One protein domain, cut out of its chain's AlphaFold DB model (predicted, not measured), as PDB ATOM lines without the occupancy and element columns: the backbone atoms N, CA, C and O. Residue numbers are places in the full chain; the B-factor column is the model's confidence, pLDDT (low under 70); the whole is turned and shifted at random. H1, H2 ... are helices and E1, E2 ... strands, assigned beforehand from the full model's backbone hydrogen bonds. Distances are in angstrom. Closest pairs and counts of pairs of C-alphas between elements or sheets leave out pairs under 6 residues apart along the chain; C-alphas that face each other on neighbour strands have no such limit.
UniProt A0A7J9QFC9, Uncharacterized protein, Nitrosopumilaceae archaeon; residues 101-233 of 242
ATOM      1  N   VAL A 101     -14.195 -31.920 -41.729       94.38
ATOM      2  CA  VAL A 101     -13.085 -32.527 -40.992       94.38
ATOM      3  C   VAL A 101     -12.960 -31.800 -39.661       94.38
ATOM      4  O   VAL A 101     -12.985 -30.570 -39.628       94.38
ATOM      5  N   SER A 102     -12.856 -32.550 -38.569       93.88
ATOM      6  CA  SER A 102     -12.593 -32.002 -37.238       93.88
ATOM      7  C   SER A 102     -11.162 -32.345 -36.851       93.88
ATOM      8  O   SER A 102     -10.758 -33.498 -36.968       93.88
ATOM      9  N   MET A 103     -10.405 -31.366 -36.380       93.44
ATOM     10  CA  MET A 103      -9.036 -31.557 -35.907       93.44
ATOM     11  C   MET A 103      -8.815 -30.792 -34.607       93.44
ATOM     12  O   MET A 103      -9.520 -29.824 -34.328       93.44
ATOM     13  N   SER A 104      -7.869 -31.251 -33.790       93.31
ATOM     14  CA  SER A 104      -7.466 -30.504 -32.596       93.31
ATOM     15  C   SER A 104      -6.739 -29.234 -33.023       93.31
ATOM     16  O   SER A 104      -5.938 -29.270 -33.955       93.31
ATOM     17  N   ALA A 105      -6.991 -28.128 -32.330       91.81
ATOM     18  CA  ALA A 105      -6.248 -26.890 -32.524       91.81
ATOM     19  C   ALA A 105      -4.752 -27.041 -32.175       91.81
ATOM     20  O   ALA A 105      -3.914 -26.350 -32.745       91.81
ATOM     21  N   TYR A 106      -4.411 -27.969 -31.271       88.44
ATOM     22  CA  TYR A 106      -3.030 -28.239 -30.854       88.44
ATOM     23  C   TYR A 106      -2.181 -28.917 -31.941       88.44
ATOM     24  O   TYR A 106      -0.986 -28.655 -32.040       88.44
ATOM     25  N   ASP A 107      -2.797 -29.796 -32.734       88.19
ATOM     26  CA  ASP A 107      -2.161 -30.549 -33.826       88.19
ATOM     27  C   ASP A 107      -2.954 -30.321 -35.117       88.19
ATOM     28  O   ASP A 107      -3.498 -31.240 -35.744       88.19
ATOM     29  N   MET A 108      -3.128 -29.040 -35.448       91.31
ATOM     30  CA  MET A 108      -3.880 -28.635 -36.622       91.31
ATOM     31  C   MET A 108      -3.087 -29.015 -37.871       91.31
ATOM     32  O   MET A 108      -2.008 -28.491 -38.135       91.31
ATOM     33  N   LYS A 109      -3.626 -29.960 -38.643       93.31
ATOM     34  CA  LYS A 109      -3.010 -30.405 -39.894       93.31
ATOM     35  C   LYS A 109      -3.110 -29.306 -40.945       93.31
ATOM     36  O   LYS A 109      -4.121 -28.603 -41.010       93.31
ATOM     37  N   THR A 110      -2.113 -29.242 -41.826       96.38
ATOM     38  CA  THR A 110      -2.143 -28.382 -43.010       96.38
ATOM     39  C   THR A 110      -3.446 -28.585 -43.774       96.38
ATOM     40  O   THR A 110      -3.797 -29.707 -44.156       96.38
ATOM     41  N   ILE A 111      -4.163 -27.493 -44.023       96.69
ATOM     42  CA  ILE A 111      -5.394 -27.538 -44.801       96.69
ATOM     43  C   ILE A 111      -5.029 -27.542 -46.286       96.69
ATOM     44  O   ILE A 111      -4.346 -26.640 -46.768       96.69
ATOM     45  N   GLN A 112      -5.498 -28.550 -47.017       95.38
ATOM     46  CA  GLN A 112      -5.220 -28.727 -48.441       95.38
ATOM     47  C   GLN A 112      -6.487 -29.169 -49.192       95.38
ATOM     48  O   GLN A 112      -7.376 -29.778 -48.584       95.38
ATOM     49  N   PRO A 113      -6.596 -28.876 -50.500       95.56
ATOM     50  CA  PRO A 113      -7.583 -29.509 -51.367       95.56
ATOM     51  C   PRO A 113      -7.366 -31.024 -51.447       95.56
ATOM     52  O   PRO A 113      -6.268 -31.526 -51.209       95.56
ATOM     53  N   ILE A 114      -8.414 -31.749 -51.830       94.38
ATOM     54  CA  ILE A 114      -8.294 -33.149 -52.238       94.38
ATOM     55  C   ILE A 114      -8.153 -33.179 -53.752       94.38
ATOM     56  O   ILE A 114      -9.064 -32.746 -54.459       94.38
ATOM     57  N   GLU A 115      -7.026 -33.696 -54.229       94.25
ATOM     58  CA  GLU A 115      -6.682 -33.788 -55.643       94.25
ATOM     59  C   GLU A 115      -6.255 -35.215 -55.988       94.25
ATOM     60  O   GLU A 115      -5.512 -35.844 -55.232       94.25
ATOM     61  N   ILE A 116      -6.746 -35.727 -57.115       92.62
ATOM     62  CA  ILE A 116      -6.403 -37.052 -57.636       92.62
ATOM     63  C   ILE A 116      -6.147 -36.915 -59.131       92.62
ATOM     64  O   ILE A 116      -6.994 -36.399 -59.857       92.62
ATOM     65  N   ASP A 117      -4.969 -37.349 -59.577       90.69
ATOM     66  CA  ASP A 117      -4.540 -37.294 -60.980       90.69
ATOM     67  C   ASP A 117      -4.685 -35.900 -61.627       90.69
ATOM     68  O   ASP A 117      -5.025 -35.775 -62.803       90.69
ATOM     69  N   GLY A 118      -4.445 -34.831 -60.860       89.94
ATOM     70  CA  GLY A 118      -4.590 -33.446 -61.325       89.94
ATOM     71  C   GLY A 118      -6.001 -32.863 -61.189       89.94
ATOM     72  O   GLY A 118      -6.196 -31.667 -61.407       89.94
ATOM     73  N   ASN A 119      -6.996 -33.677 -60.822       91.62
ATOM     74  CA  ASN A 119      -8.384 -33.247 -60.671       91.62
ATOM     75  C   ASN A 119      -8.699 -32.927 -59.212       91.62
ATOM     76  O   ASN A 119      -8.619 -33.788 -58.332       91.62
ATOM     77  N   VAL A 120      -9.111 -31.688 -58.950       94.88
ATOM     78  CA  VAL A 120      -9.521 -31.254 -57.612       94.88
ATOM     79  C   VAL A 120     -10.938 -31.747 -57.325       94.88
ATOM     80  O   VAL A 120     -11.909 -31.251 -57.891       94.88
ATOM     81  N   LEU A 121     -11.060 -32.688 -56.393       95.00
ATOM     82  CA  LEU A 121     -12.327 -33.292 -55.980       95.00
ATOM     83  C   LEU A 121     -12.962 -32.576 -54.786       95.00
ATOM     84  O   LEU A 121     -14.170 -32.662 -54.553       95.00
ATOM     85  N   SER A 122     -12.165 -31.865 -53.987       95.19
ATOM     86  CA  SER A 122     -12.698 -31.093 -52.872       95.19
ATOM     87  C   SER A 122     -11.817 -29.918 -52.478       95.19
ATOM     88  O   SER A 122     -10.595 -30.003 -52.545       95.19
ATOM     89  N   GLN A 123     -12.450 -28.828 -52.041       96.50
ATOM     90  CA  GLN A 123     -11.771 -27.619 -51.589       96.50
ATOM     91  C   GLN A 123     -12.259 -27.166 -50.204       96.50
ATOM     92  O   GLN A 123     -13.473 -27.087 -49.978       96.50
ATOM     93  N   PRO A 124     -11.348 -26.787 -49.297       96.94
ATOM     94  CA  PRO A 124     -11.684 -26.210 -48.000       96.94
ATOM     95  C   PRO A 124     -12.221 -24.788 -48.180       96.94
ATOM     96  O   PRO A 124     -11.568 -23.940 -48.776       96.94
ATOM     97  N   VAL A 125     -13.419 -24.505 -47.670       97.12
ATOM     98  CA  VAL A 125     -14.099 -23.206 -47.886       97.12
ATOM     99  C   VAL A 125     -14.501 -22.499 -46.597       97.12
ATOM    100  O   VAL A 125     -14.960 -21.356 -46.629       97.12
ATOM    101  N   LEU A 126     -14.386 -23.183 -45.458       98.00
ATOM    102  CA  LEU A 126     -14.733 -22.618 -44.162       98.00
ATOM    103  C   LEU A 126     -13.892 -23.236 -43.050       98.00
ATOM    104  O   LEU A 126     -13.833 -24.460 -42.941       98.00
ATOM    105  N   ILE A 127     -13.338 -22.379 -42.196       98.38
ATOM    106  CA  ILE A 127     -12.756 -22.740 -40.898       98.38
ATOM    107  C   ILE A 127     -13.696 -22.226 -39.809       98.38
ATOM    108  O   ILE A 127     -14.179 -21.094 -39.881       98.38
ATOM    109  N   TYR A 128     -13.987 -23.059 -38.818       98.12
ATOM    110  CA  TYR A 128     -14.847 -22.722 -37.690       98.12
ATOM    111  C   TYR A 128     -14.313 -23.344 -36.410       98.12
ATOM    112  O   TYR A 128     -13.972 -24.526 -36.394       98.12
ATOM    113  N   ALA A 129     -14.353 -22.586 -35.324       97.12
ATOM    114  CA  ALA A 129     -14.211 -23.123 -33.984       97.12
ATOM    115  C   ALA A 129     -15.170 -22.404 -33.033       97.12
ATOM    116  O   ALA A 129     -15.701 -21.329 -33.335       97.12
ATOM    117  N   SER A 130     -15.415 -23.037 -31.895       94.94
ATOM    118  CA  SER A 130     -16.172 -22.449 -30.801       94.94
ATOM    119  C   SER A 130     -15.659 -22.966 -29.478       94.94
ATOM    120  O   SER A 130     -15.306 -24.143 -29.393       94.94
ATOM    121  N   ASP A 131     -15.707 -22.108 -28.478       90.69
ATOM    122  CA  ASP A 131     -15.301 -22.387 -27.116       90.69
ATOM    123  C   ASP A 131     -16.333 -21.809 -26.133       90.69
ATOM    124  O   ASP A 131     -17.056 -20.864 -26.448       90.69
ATOM    125  N   THR A 132     -16.484 -22.447 -24.976       86.25
ATOM    126  CA  THR A 132     -17.491 -22.080 -23.962       86.25
ATOM    127  C   THR A 132     -16.889 -21.406 -22.733       86.25
ATOM    128  O   THR A 132     -17.623 -21.140 -21.783       86.25
ATOM    129  N   GLN A 133     -15.573 -21.220 -22.695       79.62
ATOM    130  CA  GLN A 133     -14.861 -20.651 -21.562       79.62
ATOM    131  C   GLN A 133     -14.757 -19.140 -21.787       79.62
ATOM    132  O   GLN A 133     -14.241 -18.682 -22.799       79.62
ATOM    133  N   ASP A 134     -15.297 -18.365 -20.855       75.19
ATOM    134  CA  ASP A 134     -15.429 -16.906 -20.941       75.19
ATOM    135  C   ASP A 134     -14.130 -16.149 -20.614       75.19
ATOM    136  O   ASP A 134     -14.028 -14.947 -20.854       75.19
ATOM    137  N   GLU A 135     -13.124 -16.847 -20.089       77.12
ATOM    138  CA  GLU A 135     -11.803 -16.299 -19.757       77.12
ATOM    139  C   GLU A 135     -10.819 -16.275 -20.940       77.12
ATOM    140  O   GLU A 135      -9.744 -15.675 -20.843       77.12
ATOM    141  N   PHE A 136     -11.182 -16.915 -22.054       81.62
ATOM    142  CA  PHE A 136     -10.333 -17.074 -23.225       81.62
ATOM    143  C   PHE A 136     -10.900 -16.355 -24.443       81.62
ATOM    144  O   PHE A 136     -12.105 -16.336 -24.648       81.62
ATOM    145  N   LYS A 137     -10.006 -15.816 -25.274       87.88
ATOM    146  CA  LYS A 137     -10.328 -15.156 -26.544       87.88
ATOM    147  C   LYS A 137      -9.628 -15.867 -27.691       87.88
ATOM    148  O   LYS A 137      -8.464 -16.250 -27.563       87.88
ATOM    149  N   PHE A 138     -10.294 -16.044 -28.824       93.25
ATOM    150  CA  PHE A 138      -9.685 -16.655 -29.998       93.25
ATOM    151  C   PHE A 138      -8.571 -15.777 -30.562       93.25
ATOM    152  O   PHE A 138      -8.779 -14.606 -30.879       93.25
ATOM    153  N   ASN A 139      -7.424 -16.402 -30.807       93.94
ATOM    154  CA  ASN A 139      -6.418 -15.898 -31.728       93.94
ATOM    155  C   ASN A 139      -6.366 -16.814 -32.957       93.94
ATOM    156  O   ASN A 139      -6.256 -18.036 -32.836       93.94
ATOM    157  N   VAL A 140      -6.473 -16.214 -34.143       96.88
ATOM    158  CA  VAL A 140      -6.388 -16.913 -35.424       96.88
ATOM    159  C   VAL A 140      -5.341 -16.251 -36.313       96.88
ATOM    160  O   VAL A 140      -5.552 -15.139 -36.811       96.88
ATOM    161  N   ILE A 141      -4.246 -16.971 -36.562       97.62
ATOM    162  CA  ILE A 141      -3.157 -16.553 -37.449       97.62
ATOM    163  C   ILE A 141      -3.259 -17.310 -38.770       97.62
ATOM    164  O   ILE A 141      -3.362 -18.541 -38.802       97.62
ATOM    165  N   ALA A 142      -3.234 -16.558 -39.865       98.00
ATOM    166  CA  ALA A 142      -3.215 -17.113 -41.207       98.00
ATOM    167  C   ALA A 142      -1.802 -17.614 -41.589       98.00
ATOM    168  O   ALA A 142      -0.820 -17.180 -40.985       98.00
ATOM    169  N   PRO A 143      -1.656 -18.476 -42.612       97.75
ATOM    170  CA  PRO A 143      -0.376 -19.108 -42.962       97.75
ATOM    171  C   PRO A 143       0.786 -18.141 -43.234       97.75
ATOM    172  O   PRO A 143       1.942 -18.467 -42.980       97.75
ATOM    173  N   ASN A 144       0.496 -16.935 -43.726       96.81
ATOM    174  CA  ASN A 144       1.496 -15.892 -43.977       96.81
ATOM    175  C   ASN A 144       1.905 -15.089 -42.720       96.81
ATOM    176  O   ASN A 144       2.669 -14.130 -42.827       96.81
ATOM    177  N   GLY A 145       1.383 -15.441 -41.540       97.12
ATOM    178  CA  GLY A 145       1.634 -14.763 -40.267       97.12
ATOM    179  C   GLY A 145       0.689 -13.597 -39.954       97.12
ATOM    180  O   GLY A 145       0.818 -12.987 -38.895       97.12
ATOM    181  N   GLN A 146      -0.264 -13.264 -40.830       97.88
ATOM    182  CA  GLN A 146      -1.244 -12.206 -40.580       97.88
ATOM    183  C   GLN A 146      -2.206 -12.602 -39.450       97.88
ATOM    184  O   GLN A 146      -2.842 -13.659 -39.509       97.88
ATOM    185  N   CYS A 147      -2.376 -11.722 -38.458       97.62
ATOM    186  CA  CYS A 147      -3.396 -11.902 -37.430       97.62
ATOM    187  C   CYS A 147      -4.789 -11.533 -37.967       97.62
ATOM    188  O   CYS A 147      -5.061 -10.381 -38.335       97.62
ATOM    189  N   ILE A 148      -5.690 -12.518 -38.015       98.25
ATOM    190  CA  ILE A 148      -7.066 -12.337 -38.494       98.25
ATOM    191  C   ILE A 148      -7.992 -11.964 -37.337       98.25
ATOM    192  O   ILE A 148      -8.716 -10.976 -37.443       98.25
ATOM    193  N   ILE A 149      -7.953 -12.734 -36.249       97.25
ATOM    194  CA  ILE A 149      -8.727 -12.516 -35.018       97.25
ATOM    195  C   ILE A 149      -7.743 -12.541 -33.853       97.25
ATOM    196  O   ILE A 149      -6.876 -13.411 -33.837       97.25
ATOM    197  N   GLY A 150      -7.866 -11.623 -32.903       93.69
ATOM    198  CA  GLY A 150      -7.065 -11.632 -31.678       93.69
ATOM    199  C   GLY A 150      -7.164 -10.316 -30.916       93.69
ATOM    200  O   GLY A 150      -7.694  -9.334 -31.434       93.69
ATOM    201  N   SER A 151      -6.638 -10.286 -29.692       89.12
ATOM    202  CA  SER A 151      -6.739  -9.107 -28.814       89.12
ATOM    203  C   SER A 151      -5.755  -7.985 -29.183       89.12
ATOM    204  O   SER A 151      -5.894  -6.854 -28.719       89.12
ATOM    205  N   GLY A 152      -4.740  -8.297 -29.995       88.44
ATOM    206  CA  GLY A 152      -3.699  -7.363 -30.425       88.44
ATOM    207  C   GLY A 152      -4.193  -6.299 -31.410       88.44
ATOM    208  O   GLY A 152      -5.086  -6.522 -32.232       88.44
ATOM    209  N   ASN A 153      -3.568  -5.120 -31.378       89.88
ATOM    210  CA  ASN A 153      -3.894  -4.011 -32.289       89.88
ATOM    211  C   ASN A 153      -3.507  -4.308 -33.749       89.88
ATOM    212  O   ASN A 153      -4.003  -3.667 -34.673       89.88
ATOM    213  N   GLU A 154      -2.603  -5.261 -33.958       92.94
ATOM    214  CA  GLU A 154      -2.172  -5.778 -35.254       92.94
ATOM    215  C   GLU A 154      -3.180  -6.740 -35.894       92.94
ATOM    216  O   GLU A 154      -3.058  -7.059 -37.077       92.94
ATOM    217  N   CYS A 155      -4.165  -7.213 -35.127       96.19
ATOM    218  CA  CYS A 155      -5.181  -8.129 -35.615       96.19
ATOM    219  C   CYS A 155      -6.247  -7.398 -36.426       96.19
ATOM    220  O   CYS A 155      -6.639  -6.269 -36.134       96.19
ATOM    221  N   SER A 156      -6.743  -8.061 -37.469       97.31
ATOM    222  CA  SER A 156      -7.751  -7.465 -38.353       97.31
ATOM    223  C   SER A 156      -9.111  -7.304 -37.660       97.31
ATOM    224  O   SER A 156      -9.902  -6.445 -38.051       97.31
ATOM    225  N   ILE A 157      -9.402  -8.146 -36.663       96.69
ATOM    226  CA  ILE A 157     -10.656  -8.183 -35.906       96.69
ATOM    227  C   ILE A 157     -10.325  -8.395 -34.425       96.69
ATOM    228  O   ILE A 157      -9.882  -9.479 -34.052       96.69
ATOM    229  N   GLN A 158     -10.574  -7.379 -33.595       93.81
ATOM    230  CA  GLN A 158     -10.475  -7.497 -32.133       93.81
ATOM    231  C   GLN A 158     -11.819  -7.820 -31.470       93.81
ATOM    232  O   GLN A 158     -11.881  -8.606 -30.529       93.81
ATOM    233  N   ASP A 159     -12.905  -7.244 -31.990       92.88
ATOM    234  CA  ASP A 159     -14.214  -7.258 -31.339       92.88
ATOM    235  C   ASP A 159     -15.269  -8.036 -32.129       92.88
ATOM    236  O   ASP A 159     -15.093  -8.417 -33.291       92.88
ATOM    237  N   SER A 160     -16.422  -8.239 -31.488       95.25
ATOM    238  CA  SER A 160     -17.593  -8.858 -32.104       95.25
ATOM    239  C   SER A 160     -17.950  -8.208 -33.442       95.25
ATOM    240  O   SER A 160     -18.211  -7.008 -33.528       95.25
ATOM    241  N   THR A 161     -18.099  -9.016 -34.493       97.06
ATOM    242  CA  THR A 161     -18.549  -8.526 -35.805       97.06
ATOM    243  C   THR A 161     -20.069  -8.388 -35.888       97.06
ATOM    244  O   THR A 161     -20.596  -8.140 -36.971       97.06
ATOM    245  N   ARG A 162     -20.804  -8.597 -34.787       94.75
ATOM    246  CA  ARG A 162     -22.274  -8.669 -34.765       94.75
ATOM    247  C   ARG A 162     -22.948  -7.411 -35.310       94.75
ATOM    248  O   ARG A 162     -23.904  -7.535 -36.072       94.75
ATOM    249  N   GLU A 163     -22.433  -6.241 -34.943       94.75
ATOM    250  CA  GLU A 163     -22.990  -4.941 -35.340       94.75
ATOM    251  C   GLU A 163     -22.544  -4.509 -36.747       94.75
ATOM    252  O   GLU A 163     -23.101  -3.576 -37.330       94.75
ATOM    253  N   ASN A 164     -21.588  -5.225 -37.350       96.12
ATOM    254  CA  ASN A 164     -21.209  -5.002 -38.739       96.12
ATOM    255  C   ASN A 164     -22.329  -5.466 -39.676       96.12
ATOM    256  O   ASN A 164     -23.126  -6.360 -39.374       96.12
ATOM    257  N   ARG A 165     -22.372  -4.903 -40.886       92.75
ATOM    258  CA  ARG A 165     -23.360  -5.287 -41.901       92.75
ATOM    259  C   ARG A 165     -23.299  -6.795 -42.179       92.75
ATOM    260  O   ARG A 165     -22.318  -7.298 -42.712       92.75
ATOM    261  N   GLY A 166     -24.385  -7.507 -41.868       91.31
ATOM    262  CA  GLY A 166     -24.478  -8.964 -42.042       91.31
ATOM    263  C   GLY A 166     -23.782  -9.787 -40.947       91.31
ATOM    264  O   GLY A 166     -23.658 -11.008 -41.094       91.31
ATOM    265  N   GLY A 167     -23.333  -9.140 -39.869       94.69
ATOM    266  CA  GLY A 167     -22.613  -9.766 -38.765       94.69
ATOM    267  C   GLY A 167     -21.201 -10.214 -39.145       94.69
ATOM    268  O   GLY A 167     -20.749 -11.242 -38.642       94.69
ATOM    269  N   LEU A 168     -20.560  -9.541 -40.106       96.38
ATOM    270  CA  LEU A 168     -19.328  -9.996 -40.750       96.38
ATOM    271  C   LEU A 168     -18.378  -8.849 -41.099       96.38
ATOM    272  O   LEU A 168     -18.807  -7.729 -41.367       96.38
ATOM    273  N   GLN A 169     -17.087  -9.164 -41.130       97.75
ATOM    274  CA  GLN A 169     -16.011  -8.277 -41.561       97.75
ATOM    275  C   GLN A 169     -15.220  -8.930 -42.697       97.75
ATOM    276  O   GLN A 169     -15.044 -10.149 -42.722       97.75
ATOM    277  N   SER A 170     -14.804  -8.121 -43.672       97.81
ATOM    278  CA  SER A 170     -13.965  -8.573 -44.785       97.81
ATOM    279  C   SER A 170     -12.508  -8.262 -44.475       97.81
ATOM    280  O   SER A 170     -12.201  -7.131 -44.106       97.81
ATOM    281  N   VAL A 171     -11.636  -9.254 -44.626       97.88
ATOM    282  CA  VAL A 171     -10.190  -9.142 -44.422       97.88
ATOM    283  C   VAL A 171      -9.502  -9.534 -45.723       97.88
ATOM    284  O   VAL A 171      -9.780 -10.600 -46.271       97.88
ATOM    285  N   GLU A 172      -8.644  -8.660 -46.239       96.81
ATOM    286  CA  GLU A 172      -7.786  -8.985 -47.377       96.81
ATOM    287  C   GLU A 172      -6.627  -9.866 -46.903       96.81
ATOM    288  O   GLU A 172      -5.980  -9.571 -45.895       96.81
ATOM    289  N   TYR A 173      -6.394 -10.954 -47.626       95.44
ATOM    290  CA  TYR A 173      -5.341 -11.924 -47.357       95.44
ATOM    291  C   TYR A 173      -4.828 -12.425 -48.706       95.44
ATOM    292  O   TYR A 173      -5.594 -13.010 -49.461       95.44
ATOM    293  N   GLU A 174      -3.564 -12.167 -49.043       92.69
ATOM    294  CA  GLU A 174      -2.916 -12.669 -50.275       92.69
ATOM    295  C   GLU A 174      -3.735 -12.471 -51.573       92.69
ATOM    296  O   GLU A 174      -3.733 -13.314 -52.466       92.69
ATOM    297  N   GLY A 175      -4.460 -11.352 -51.685       90.94
ATOM    298  CA  GLY A 175      -5.304 -11.042 -52.844       90.94
ATOM    299  C   GLY A 175      -6.683 -11.721 -52.861       90.94
ATOM    300  O   GLY A 175      -7.477 -11.428 -53.753       90.94
ATOM    301  N   GLN A 176      -7.004 -12.563 -51.874       94.56
ATOM    302  CA  GLN A 176      -8.359 -13.059 -51.617       94.56
ATOM    303  C   GLN A 176      -9.047 -12.284 -50.482       94.56
ATOM    304  O   GLN A 176      -8.408 -11.640 -49.646       94.56
ATOM    305  N   ILE A 177     -10.380 -12.366 -50.435       96.94
ATOM    306  CA  ILE A 177     -11.193 -11.752 -49.379       96.94
ATOM    307  C   ILE A 177     -11.748 -12.830 -48.454       96.94
ATOM    308  O   ILE A 177     -12.646 -13.593 -48.821       96.94
ATOM    309  N   LEU A 178     -11.283 -12.811 -47.209       98.31
ATOM    310  CA  LEU A 178     -11.838 -13.603 -46.126       98.31
ATOM    311  C   LEU A 178     -13.052 -12.888 -45.536       98.31
ATOM    312  O   LEU A 178     -12.985 -11.724 -45.146       98.31
ATOM    313  N   ARG A 179     -14.174 -13.594 -45.429       98.25
ATOM    314  CA  ARG A 179     -15.366 -13.142 -44.707       98.25
ATOM    315  C   ARG A 179     -15.397 -13.802 -43.346       98.25
ATOM    316  O   ARG A 179     -15.617 -15.013 -43.245       98.25
ATOM    317  N   VAL A 180     -15.214 -12.988 -42.319       98.56
ATOM    318  CA  VAL A 180     -15.076 -13.440 -40.941       98.56
ATOM    319  C   VAL A 180     -16.311 -13.047 -40.145       98.56
ATOM    320  O   VAL A 180     -16.770 -11.905 -40.205       98.56
ATOM    321  N   LYS A 181     -16.852 -14.005 -39.397       98.06
ATOM    322  CA  LYS A 181     -17.795 -13.756 -38.306       98.06
ATOM    323  C   LYS A 181     -17.102 -14.090 -37.010       98.06
ATOM    324  O   LYS A 181     -16.532 -15.172 -36.915       98.06
ATOM    325  N   TYR A 182     -17.214 -13.212 -36.032       97.38
ATOM    326  CA  TYR A 182     -16.656 -13.418 -34.708       97.38
ATOM    327  C   TYR A 182     -17.652 -12.925 -33.664       97.38
ATOM    328  O   TYR A 182     -18.229 -11.845 -33.810       97.38
ATOM    329  N   SER A 183     -17.930 -13.745 -32.652       94.62
ATOM    330  CA  SER A 183     -18.882 -13.388 -31.598       94.62
ATOM    331  C   SER A 183     -18.332 -12.357 -30.619       94.62
ATOM    332  O   SER A 183     -19.145 -11.644 -30.032       94.62
ATOM    333  N   GLY A 184     -17.005 -12.259 -30.481       87.25
ATOM    334  CA  GLY A 184     -16.349 -11.515 -29.405       87.25
ATOM    335  C   GLY A 184     -16.398 -12.254 -28.063       87.25
ATOM    336  O   GLY A 184     -17.196 -13.186 -27.900       87.25
ATOM    337  N   SER A 185     -15.575 -11.783 -27.124       76.88
ATOM    338  CA  SER A 185     -15.369 -12.374 -25.793       76.88
ATOM    339  C   SER A 185     -16.543 -12.210 -24.833       76.88
ATOM    340  O   SER A 185     -16.686 -12.964 -23.883       76.88
ATOM    341  N   ASP A 186     -17.449 -11.269 -25.102       77.81
ATOM    342  CA  ASP A 186     -18.654 -11.069 -24.280       77.81
ATOM    343  C   ASP A 186     -19.722 -12.159 -24.510       77.81
ATOM    344  O   ASP A 186     -20.850 -12.079 -24.009       77.81
ATOM    345  N   SER A 187     -19.419 -13.168 -25.332       82.81
ATOM    346  CA  SER A 187     -20.331 -14.257 -25.648       82.81
ATOM    347  C   SER A 187     -20.072 -15.469 -24.763       82.81
ATOM    348  O   SER A 187     -18.992 -16.035 -24.793       82.81
ATOM    349  N   ALA A 188     -21.115 -15.970 -24.094       83.88
ATOM    350  CA  ALA A 188     -21.057 -17.236 -23.346       83.88
ATOM    351  C   ALA A 188     -20.695 -18.470 -24.210       83.88
ATOM    352  O   ALA A 188     -20.452 -19.554 -23.689       83.88
ATOM    353  N   LEU A 189     -20.740 -18.324 -25.536       88.81
ATOM    354  CA  LEU A 189     -20.182 -19.272 -26.492       88.81
ATOM    355  C   LEU A 189     -19.399 -18.456 -27.513       88.81
ATOM    356  O   LEU A 189     -19.965 -17.992 -28.514       88.81
ATOM    357  N   GLU A 190     -18.112 -18.287 -27.252       92.56
ATOM    358  CA  GLU A 190     -17.236 -17.639 -28.199       92.56
ATOM    359  C   GLU A 190     -17.086 -18.519 -29.444       92.56
ATOM    360  O   GLU A 190     -16.981 -19.745 -29.374       92.56
ATOM    361  N   ARG A 191     -17.147 -17.919 -30.630       95.62
ATOM    362  CA  ARG A 191     -17.023 -18.641 -31.894       95.62
ATOM    363  C   ARG A 191     -16.601 -17.730 -33.020       95.62
ATOM    364  O   ARG A 191     -16.997 -16.561 -33.086       95.62
ATOM    365  N   PHE A 192     -15.931 -18.328 -33.991       97.75
ATOM    366  CA  PHE A 192     -15.659 -17.677 -35.257       97.75
ATOM    367  C   PHE A 192     -15.985 -18.573 -36.447       97.75
ATOM    368  O   PHE A 192     -16.029 -19.799 -36.359       97.75
ATOM    369  N   SER A 193     -16.192 -17.940 -37.596       98.31
ATOM    370  CA  SER A 193     -16.153 -18.612 -38.889       98.31
ATOM    371  C   SER A 193     -15.416 -17.748 -39.896       98.31
ATOM    372  O   SER A 193     -15.795 -16.591 -40.083       98.31
ATOM    373  N   ILE A 194     -14.438 -18.325 -40.582       98.62
ATOM    374  CA  ILE A 194     -13.738 -17.713 -41.712       98.62
ATOM    375  C   ILE A 194     -14.215 -18.426 -42.970       98.62
ATOM    376  O   ILE A 194     -14.201 -19.653 -43.023       98.62
ATOM    377  N   THR A 195     -14.664 -17.670 -43.967       97.94
ATOM    378  CA  THR A 195     -15.117 -18.195 -45.263       97.94
ATOM    379  C   THR A 195     -14.444 -17.451 -46.404       97.94
ATOM    380  O   THR A 195     -14.212 -16.250 -46.290       97.94
ATOM    381  N   SER A 196     -14.169 -18.140 -47.507       95.12
ATOM    382  CA  SER A 196     -13.639 -17.544 -48.736       95.12
ATOM    383  C   SER A 196     -14.330 -18.159 -49.954       95.12
ATOM    384  O   SER A 196     -14.972 -19.209 -49.858       95.12
ATOM    385  N   ILE A 197     -14.270 -17.452 -51.082       92.31
ATOM    386  CA  ILE A 197     -14.655 -18.010 -52.385       92.31
ATOM    387  C   ILE A 197     -13.548 -18.942 -52.875       92.31
ATOM    388  O   ILE A 197     -13.850 -20.031 -53.368       92.31
ATOM    389  N   ASP A 198     -12.300 -18.515 -52.698       94.06
ATOM    390  CA  ASP A 198     -11.118 -19.302 -53.010       94.06
ATOM    391  C   ASP A 198     -10.822 -20.297 -51.873       94.06
ATOM    392  O   ASP A 198     -11.264 -20.098 -50.734       94.06
ATOM    393  N   PRO A 199     -10.111 -21.403 -52.151       95.38
ATOM    394  CA  PRO A 199      -9.802 -22.397 -51.134       95.38
ATOM    395  C   PRO A 199      -8.974 -21.818 -49.981       95.38
ATOM    396  O   PRO A 199      -7.941 -21.184 -50.189       95.38
ATOM    397  N   ILE A 200      -9.394 -22.092 -48.748       95.88
ATOM    398  CA  ILE A 200      -8.648 -21.722 -47.544       95.88
ATOM    399  C   ILE A 200      -7.614 -22.813 -47.272       95.88
ATOM    400  O   ILE A 200      -7.962 -23.866 -46.747       95.88
ATOM    401  N   ILE A 201      -6.360 -22.571 -47.645       96.62
ATOM    402  CA  ILE A 201      -5.273 -23.560 -47.582       96.62
ATOM    403  C   ILE A 201      -4.153 -23.117 -46.638       96.62
ATOM    404  O   ILE A 201      -4.114 -21.958 -46.225       96.62
ATOM    405  N   GLY A 202      -3.239 -24.035 -46.326       97.00
ATOM    406  CA  GLY A 202      -2.019 -23.779 -45.561       97.00
ATOM    407  C   GLY A 202      -2.129 -24.094 -44.068       97.00
ATOM    408  O   GLY A 202      -3.105 -24.689 -43.601       97.00
ATOM    409  N   ASP A 203      -1.088 -23.702 -43.337       97.56
ATOM    410  CA  ASP A 203      -0.933 -23.940 -41.901       97.56
ATOM    411  C   ASP A 203      -1.579 -22.811 -41.096       97.56
ATOM    412  O   ASP A 203      -0.950 -21.819 -40.729       97.56
ATOM    413  N   TRP A 204      -2.880 -22.949 -40.854       97.62
ATOM    414  CA  TRP A 204      -3.619 -22.038 -39.988       97.62
ATOM    415  C   TRP A 204      -3.326 -22.350 -38.525       97.62
ATOM    416  O   TRP A 204      -3.306 -23.511 -38.126       97.62
ATOM    417  N   THR A 205      -3.150 -21.310 -37.718       96.31
ATOM    418  CA  THR A 205      -3.007 -21.452 -36.267       96.31
ATOM    419  C   THR A 205      -4.255 -20.913 -35.592       96.31
ATOM    420  O   THR A 205      -4.652 -19.775 -35.834       96.31
ATOM    421  N   VAL A 206      -4.877 -21.735 -34.750       95.31
ATOM    422  CA  VAL A 206      -6.019 -21.347 -33.919       95.31
ATOM    423  C   VAL A 206      -5.642 -21.605 -32.470       95.31
ATOM    424  O   VAL A 206      -5.363 -22.740 -32.092       95.31
ATOM    425  N   THR A 207      -5.633 -20.562 -31.655       91.81
ATOM    426  CA  THR A 207      -5.300 -20.638 -30.230       91.81
ATOM    427  C   THR A 207      -6.283 -19.824 -29.399       91.81
ATOM    428  O   THR A 207      -7.160 -19.142 -29.928       91.81
ATOM    429  N   LEU A 208      -6.122 -19.910 -28.084       88.94
ATOM    430  CA  LEU A 208      -6.850 -19.124 -27.101       88.94
ATOM    431  C   LEU A 208      -5.856 -18.240 -26.330       88.94
ATOM    432  O   LEU A 208      -4.770 -18.703 -25.976       88.94
ATOM    433  N   GLU A 209      -6.220 -16.987 -26.087       84.88
ATOM    434  CA  GLU A 209      -5.467 -15.983 -25.323       84.88
ATOM    435  C   GLU A 209      -6.235 -15.570 -24.067       84.88
ATOM    436  O   GLU A 209      -7.463 -15.594 -24.065       84.88
ATOM    437  N   THR A 210      -5.531 -15.125 -23.023       77.06
ATOM    438  CA  THR A 210      -6.139 -14.439 -21.871       77.06
ATOM    439  C   THR A 210      -5.787 -12.950 -21.885       77.06
ATOM    440  O   THR A 210      -4.879 -12.514 -22.595       77.06
ATOM    441  N   GLU A 211      -6.478 -12.147 -21.070       63.91
ATOM    442  CA  GLU A 211      -6.223 -10.698 -20.974       63.91
ATOM    443  C   GLU A 211      -4.814 -10.342 -20.459       63.91
ATOM    444  O   GLU A 211      -4.316  -9.251 -20.728       63.91
ATOM    445  N   GLU A 212      -4.143 -11.263 -19.757       59.88
ATOM    446  CA  GLU A 212      -2.775 -11.088 -19.244       59.88
ATOM    447  C   GLU A 212      -1.683 -11.527 -20.249       59.88
ATOM    448  O   GLU A 212      -0.490 -11.451 -19.945       59.88
ATOM    449  N   GLY A 213      -2.069 -11.951 -21.460       57.09
ATOM    450  CA  GLY A 213      -1.182 -12.369 -22.550       57.09
ATOM    451  C   GLY A 213      -1.253 -13.868 -22.877       57.09
ATOM    452  O   GLY A 213      -2.105 -14.606 -22.389       57.09
ATOM    453  N   PHE A 214      -0.335 -14.345 -23.726       55.81
ATOM    454  CA  PHE A 214      -0.222 -15.767 -24.075       55.81
ATOM    455  C   PHE A 214       0.281 -16.586 -22.875       55.81
ATOM    456  O   PHE A 214       1.488 -16.762 -22.703       55.81
ATOM    457  N   ILE A 215      -0.617 -17.126 -22.047       53.03
ATOM    458  CA  ILE A 215      -0.252 -18.179 -21.090       53.03
ATOM    459  C   ILE A 215      -0.666 -19.539 -21.669       53.03
ATOM    460  O   ILE A 215      -1.841 -19.751 -21.970       53.03
ATOM    461  N   PRO A 216       0.273 -20.492 -21.816       50.34
ATOM    462  CA  PRO A 216       0.030 -21.773 -22.453       50.34
ATOM    463  C   PRO A 216      -0.673 -22.709 -21.471       50.34
ATOM    464  O   PRO A 216      -0.062 -23.621 -20.910       50.34
ATOM    465  N   GLN A 217      -1.980 -22.547 -21.279       55.34
ATOM    466  CA  GLN A 217      -2.778 -23.681 -20.835       55.34
ATOM    467  C   GLN A 217      -2.925 -24.629 -22.024       55.34
ATOM    468  O   GLN A 217      -3.955 -24.691 -22.686       55.34
ATOM    469  N   ALA A 218      -1.864 -25.394 -22.301       55.03
ATOM    470  CA  ALA A 218      -1.838 -26.423 -23.341       55.03
ATOM    471  C   ALA A 218      -3.021 -27.405 -23.226       55.03
ATOM    472  O   ALA A 218      -3.331 -28.098 -24.187       55.03
ATOM    473  N   GLN A 219      -3.679 -27.463 -22.064       56.59
ATOM    474  CA  GLN A 219      -4.895 -28.233 -21.848       56.59
ATOM    475  C   GLN A 219      -6.134 -27.622 -22.528       56.59
ATOM    476  O   GLN A 219      -6.852 -28.361 -23.189       56.59
ATOM    477  N   ALA A 220      -6.342 -26.301 -22.464       61.31
ATOM    478  CA  ALA A 220      -7.480 -25.639 -23.117       61.31
ATOM    479  C   ALA A 220      -7.406 -25.757 -24.653       61.31
ATOM    480  O   ALA A 220      -8.399 -26.036 -25.317       61.31
ATOM    481  N   ILE A 221      -6.198 -25.656 -25.222       65.50
ATOM    482  CA  ILE A 221      -5.969 -25.811 -26.670       65.50
ATOM    483  C   ILE A 221      -6.125 -27.276 -27.124       65.50
ATOM    484  O   ILE A 221      -6.545 -27.529 -28.252       65.50
ATOM    485  N   LYS A 222      -5.817 -28.260 -26.265       66.25
ATOM    486  CA  LYS A 222      -5.986 -29.688 -26.598       66.25
ATOM    487  C   LYS A 222      -7.446 -30.064 -26.820       66.25
ATOM    488  O   LYS A 222      -7.729 -30.832 -27.741       66.25
ATOM    489  N   ASP A 223      -8.338 -29.511 -26.007       80.00
ATOM    490  CA  ASP A 223      -9.772 -29.800 -26.067       80.00
ATOM    491  C   ASP A 223     -10.499 -28.944 -27.125       80.00
ATOM    492  O   ASP A 223     -11.628 -29.254 -27.519       80.00
ATOM    493  N   LEU A 224      -9.831 -27.915 -27.661       90.25
ATOM    494  CA  LEU A 224     -10.352 -27.086 -28.739       90.25
ATOM    495  C   LEU A 224     -10.353 -27.841 -30.077       90.25
ATOM    496  O   LEU A 224      -9.322 -28.282 -30.591       90.25
ATOM    497  N   SER A 225     -11.539 -27.932 -30.679       94.06
ATOM    498  CA  SER A 225     -11.759 -28.585 -31.967       94.06
ATOM    499  C   SER A 225     -12.023 -27.559 -33.065       94.06
ATOM    500  O   SER A 225     -13.002 -26.808 -33.016       94.06
ATOM    501  N   VAL A 226     -11.171 -27.566 -34.085       96.94
ATOM    502  CA  VAL A 226     -11.320 -26.765 -35.301       96.94
ATOM    503  C   VAL A 226     -11.988 -27.614 -36.372       96.94
ATOM    504  O   VAL A 226     -11.591 -28.747 -36.649       96.94
ATOM    505  N   LYS A 227     -13.026 -27.060 -36.992       97.69
ATOM    506  CA  LYS A 227     -13.786 -27.690 -38.069       97.69
ATOM    507  C   LYS A 227     -13.462 -27.018 -39.389       97.69
ATOM    508  O   LYS A 227     -13.677 -25.817 -39.546       97.69
ATOM    509  N   VAL A 228     -13.037 -27.819 -40.356       97.62
ATOM    510  CA  VAL A 228     -12.811 -27.396 -41.738       97.62
ATOM    511  C   VAL A 228     -13.901 -27.999 -42.604       97.62
ATOM    512  O   VAL A 228     -14.040 -29.220 -42.698       97.62
ATOM    513  N   LYS A 229     -14.717 -27.147 -43.219       97.00
ATOM    514  CA  LYS A 229     -15.786 -27.583 -44.113       97.00
ATOM    515  C   LYS A 229     -15.323 -27.532 -45.557       97.00
ATOM    516  O   LYS A 229     -14.755 -26.548 -46.026       97.00
ATOM    517  N   GLN A 230     -15.678 -28.595 -46.250       95.50
ATOM    518  CA  GLN A 230     -15.253 -28.906 -47.592       95.50
ATOM    519  C   GLN A 230     -16.389 -28.633 -48.579       95.50
ATOM    520  O   GLN A 230     -17.569 -28.919 -48.320       95.50
ATOM    521  N   LYS A 231     -16.035 -28.072 -49.729       95.25
ATOM    522  CA  LYS A 231     -16.861 -28.021 -50.929       95.25
ATOM    523  C   LYS A 231     -16.461 -29.213 -51.788       95.25
ATOM    524  O   LYS A 231     -15.307 -29.323 -52.183       95.25
ATOM    525  N   ILE A 232     -17.401 -30.118 -52.032       94.12
ATOM    526  CA  ILE A 232     -17.193 -31.257 -52.930       94.12
ATOM    527  C   ILE A 232     -17.375 -30.766 -54.369       94.12
ATOM    528  O   ILE A 232     -18.347 -30.063 -54.658       94.12
ATOM    529  N   ILE A 233     -16.433 -31.116 -55.239       94.69
ATOM    530  CA  ILE A 233     -16.436 -30.832 -56.671       94.69
ATOM    531  C   ILE A 233     -16.551 -32.188 -57.359       94.69
ATOM    532  O   ILE A 233     -15.564 -32.886 -57.558       94.69
TER     533      ILE A 233
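This is residues 101 to 233 of the 242 residues of an uncharacterized protein of Nitrosopumilaceae archaeon (UniProt A0A7J9QFC9). Two sheets lie face to face as a sandwich: a large, strongly twisted sheet of seven strands built round the long strand E3, and a smaller sheet of three strands, E5, E4 and E9, that covers part of it with its strands at 22 degrees to those of the large one. At one end of the longest axis is the turn of the hairpin E2 and E3, and the short helix H1 grazes both sheets. The printed part has 133 residues, with ten named strands and one named helix in the order E1 to E9, H1, E10; the large sheet is branched, the small one runs E5, E4, E9, and the neighbour pairs in both are antiparallel. The class is mostly strand, though under half of the residues, 65, are in named elements. The whole is compact, with a radius of gyration of the C-alphas of 14.7 A, and spans 49 by 35 by 24 A.

Begin at E3, residues 119 to 131, which has three neighbours in staggered pairing. On one side of it look for E2, residues 114 to 116, beside residues 119 to 122, and E8, residues 190 to 195, beside residues 125 to 131; on the other side is E10, residues 225 to 232, beside residues 122 to 129. N 116 and O 119 of the hairpin E2 and E3 are 3.0 A apart, N 131 and O 190 of E3 and E8 are 2.8 A apart, and N 128 and O 227 of E3 and E10 are 2.9 A apart, each within hydrogen-bond range. On the other side of E10 from E3 is the edge strand E1, residues 101 to 104, with N 103 and O 226 at 2.9 A. On the other side of E8 from E3 is E7, residues 176 to 182, with N 181 and O 193 at 2.9 A, and on the other side of E7 from E8 is the edge strand E6, residues 169 to 173, with N 171 and O 178 at 2.9 A. E6, E7 and E8 form a meander, each strand the antiparallel neighbour of the one before. Now look at the second sheet: E4, residues 137 to 141, is its inner strand, between the edge strands E5, residues 147 to 149, and E9, residues 205 to 209. N 148 and O 140 of the hairpin E4 and E5 are 2.9 A apart, and N 139 and O 207 of E4 and E9 are 2.9 A apart. The parts of the two sheets that face each other are 9.4 A centre to centre, with best planes 9 degrees apart. Across the sandwich, the closest C-alphas of E4 and E8 are those of Lys 137 and Glu 190, 7.5 A. H1, residues 218 to 223, only grazes each sheet; its closest C-alphas to E9 are those of Ile 221 and Thr 207, 6.3 A, and every O i to N i+4 pair in it is within hydrogen-bond range.

Find C-alpha 119 at (-8.384, -33.247, -60.671); from there E3 runs 35.9 A to C-alpha 131 at (-15.301, -22.387, -27.116). E10 runs 21.8 A and ends at C-alpha 232, (-17.193, -31.257, -52.930). E7 measures 18.8 A, E8 17.2 A, E4 13.1 A, E6 12.7 A and E9 12.5 A from first to last C-alpha.

The two C-alphas farthest apart are those of Asp 117 and Glu 212, 49.3 A. The printed part has no cut. The link E5 to E6, residues 150 to 168, is long. The mean pLDDT of the printed part is 90.3, and residues 211 to 222 are under 70.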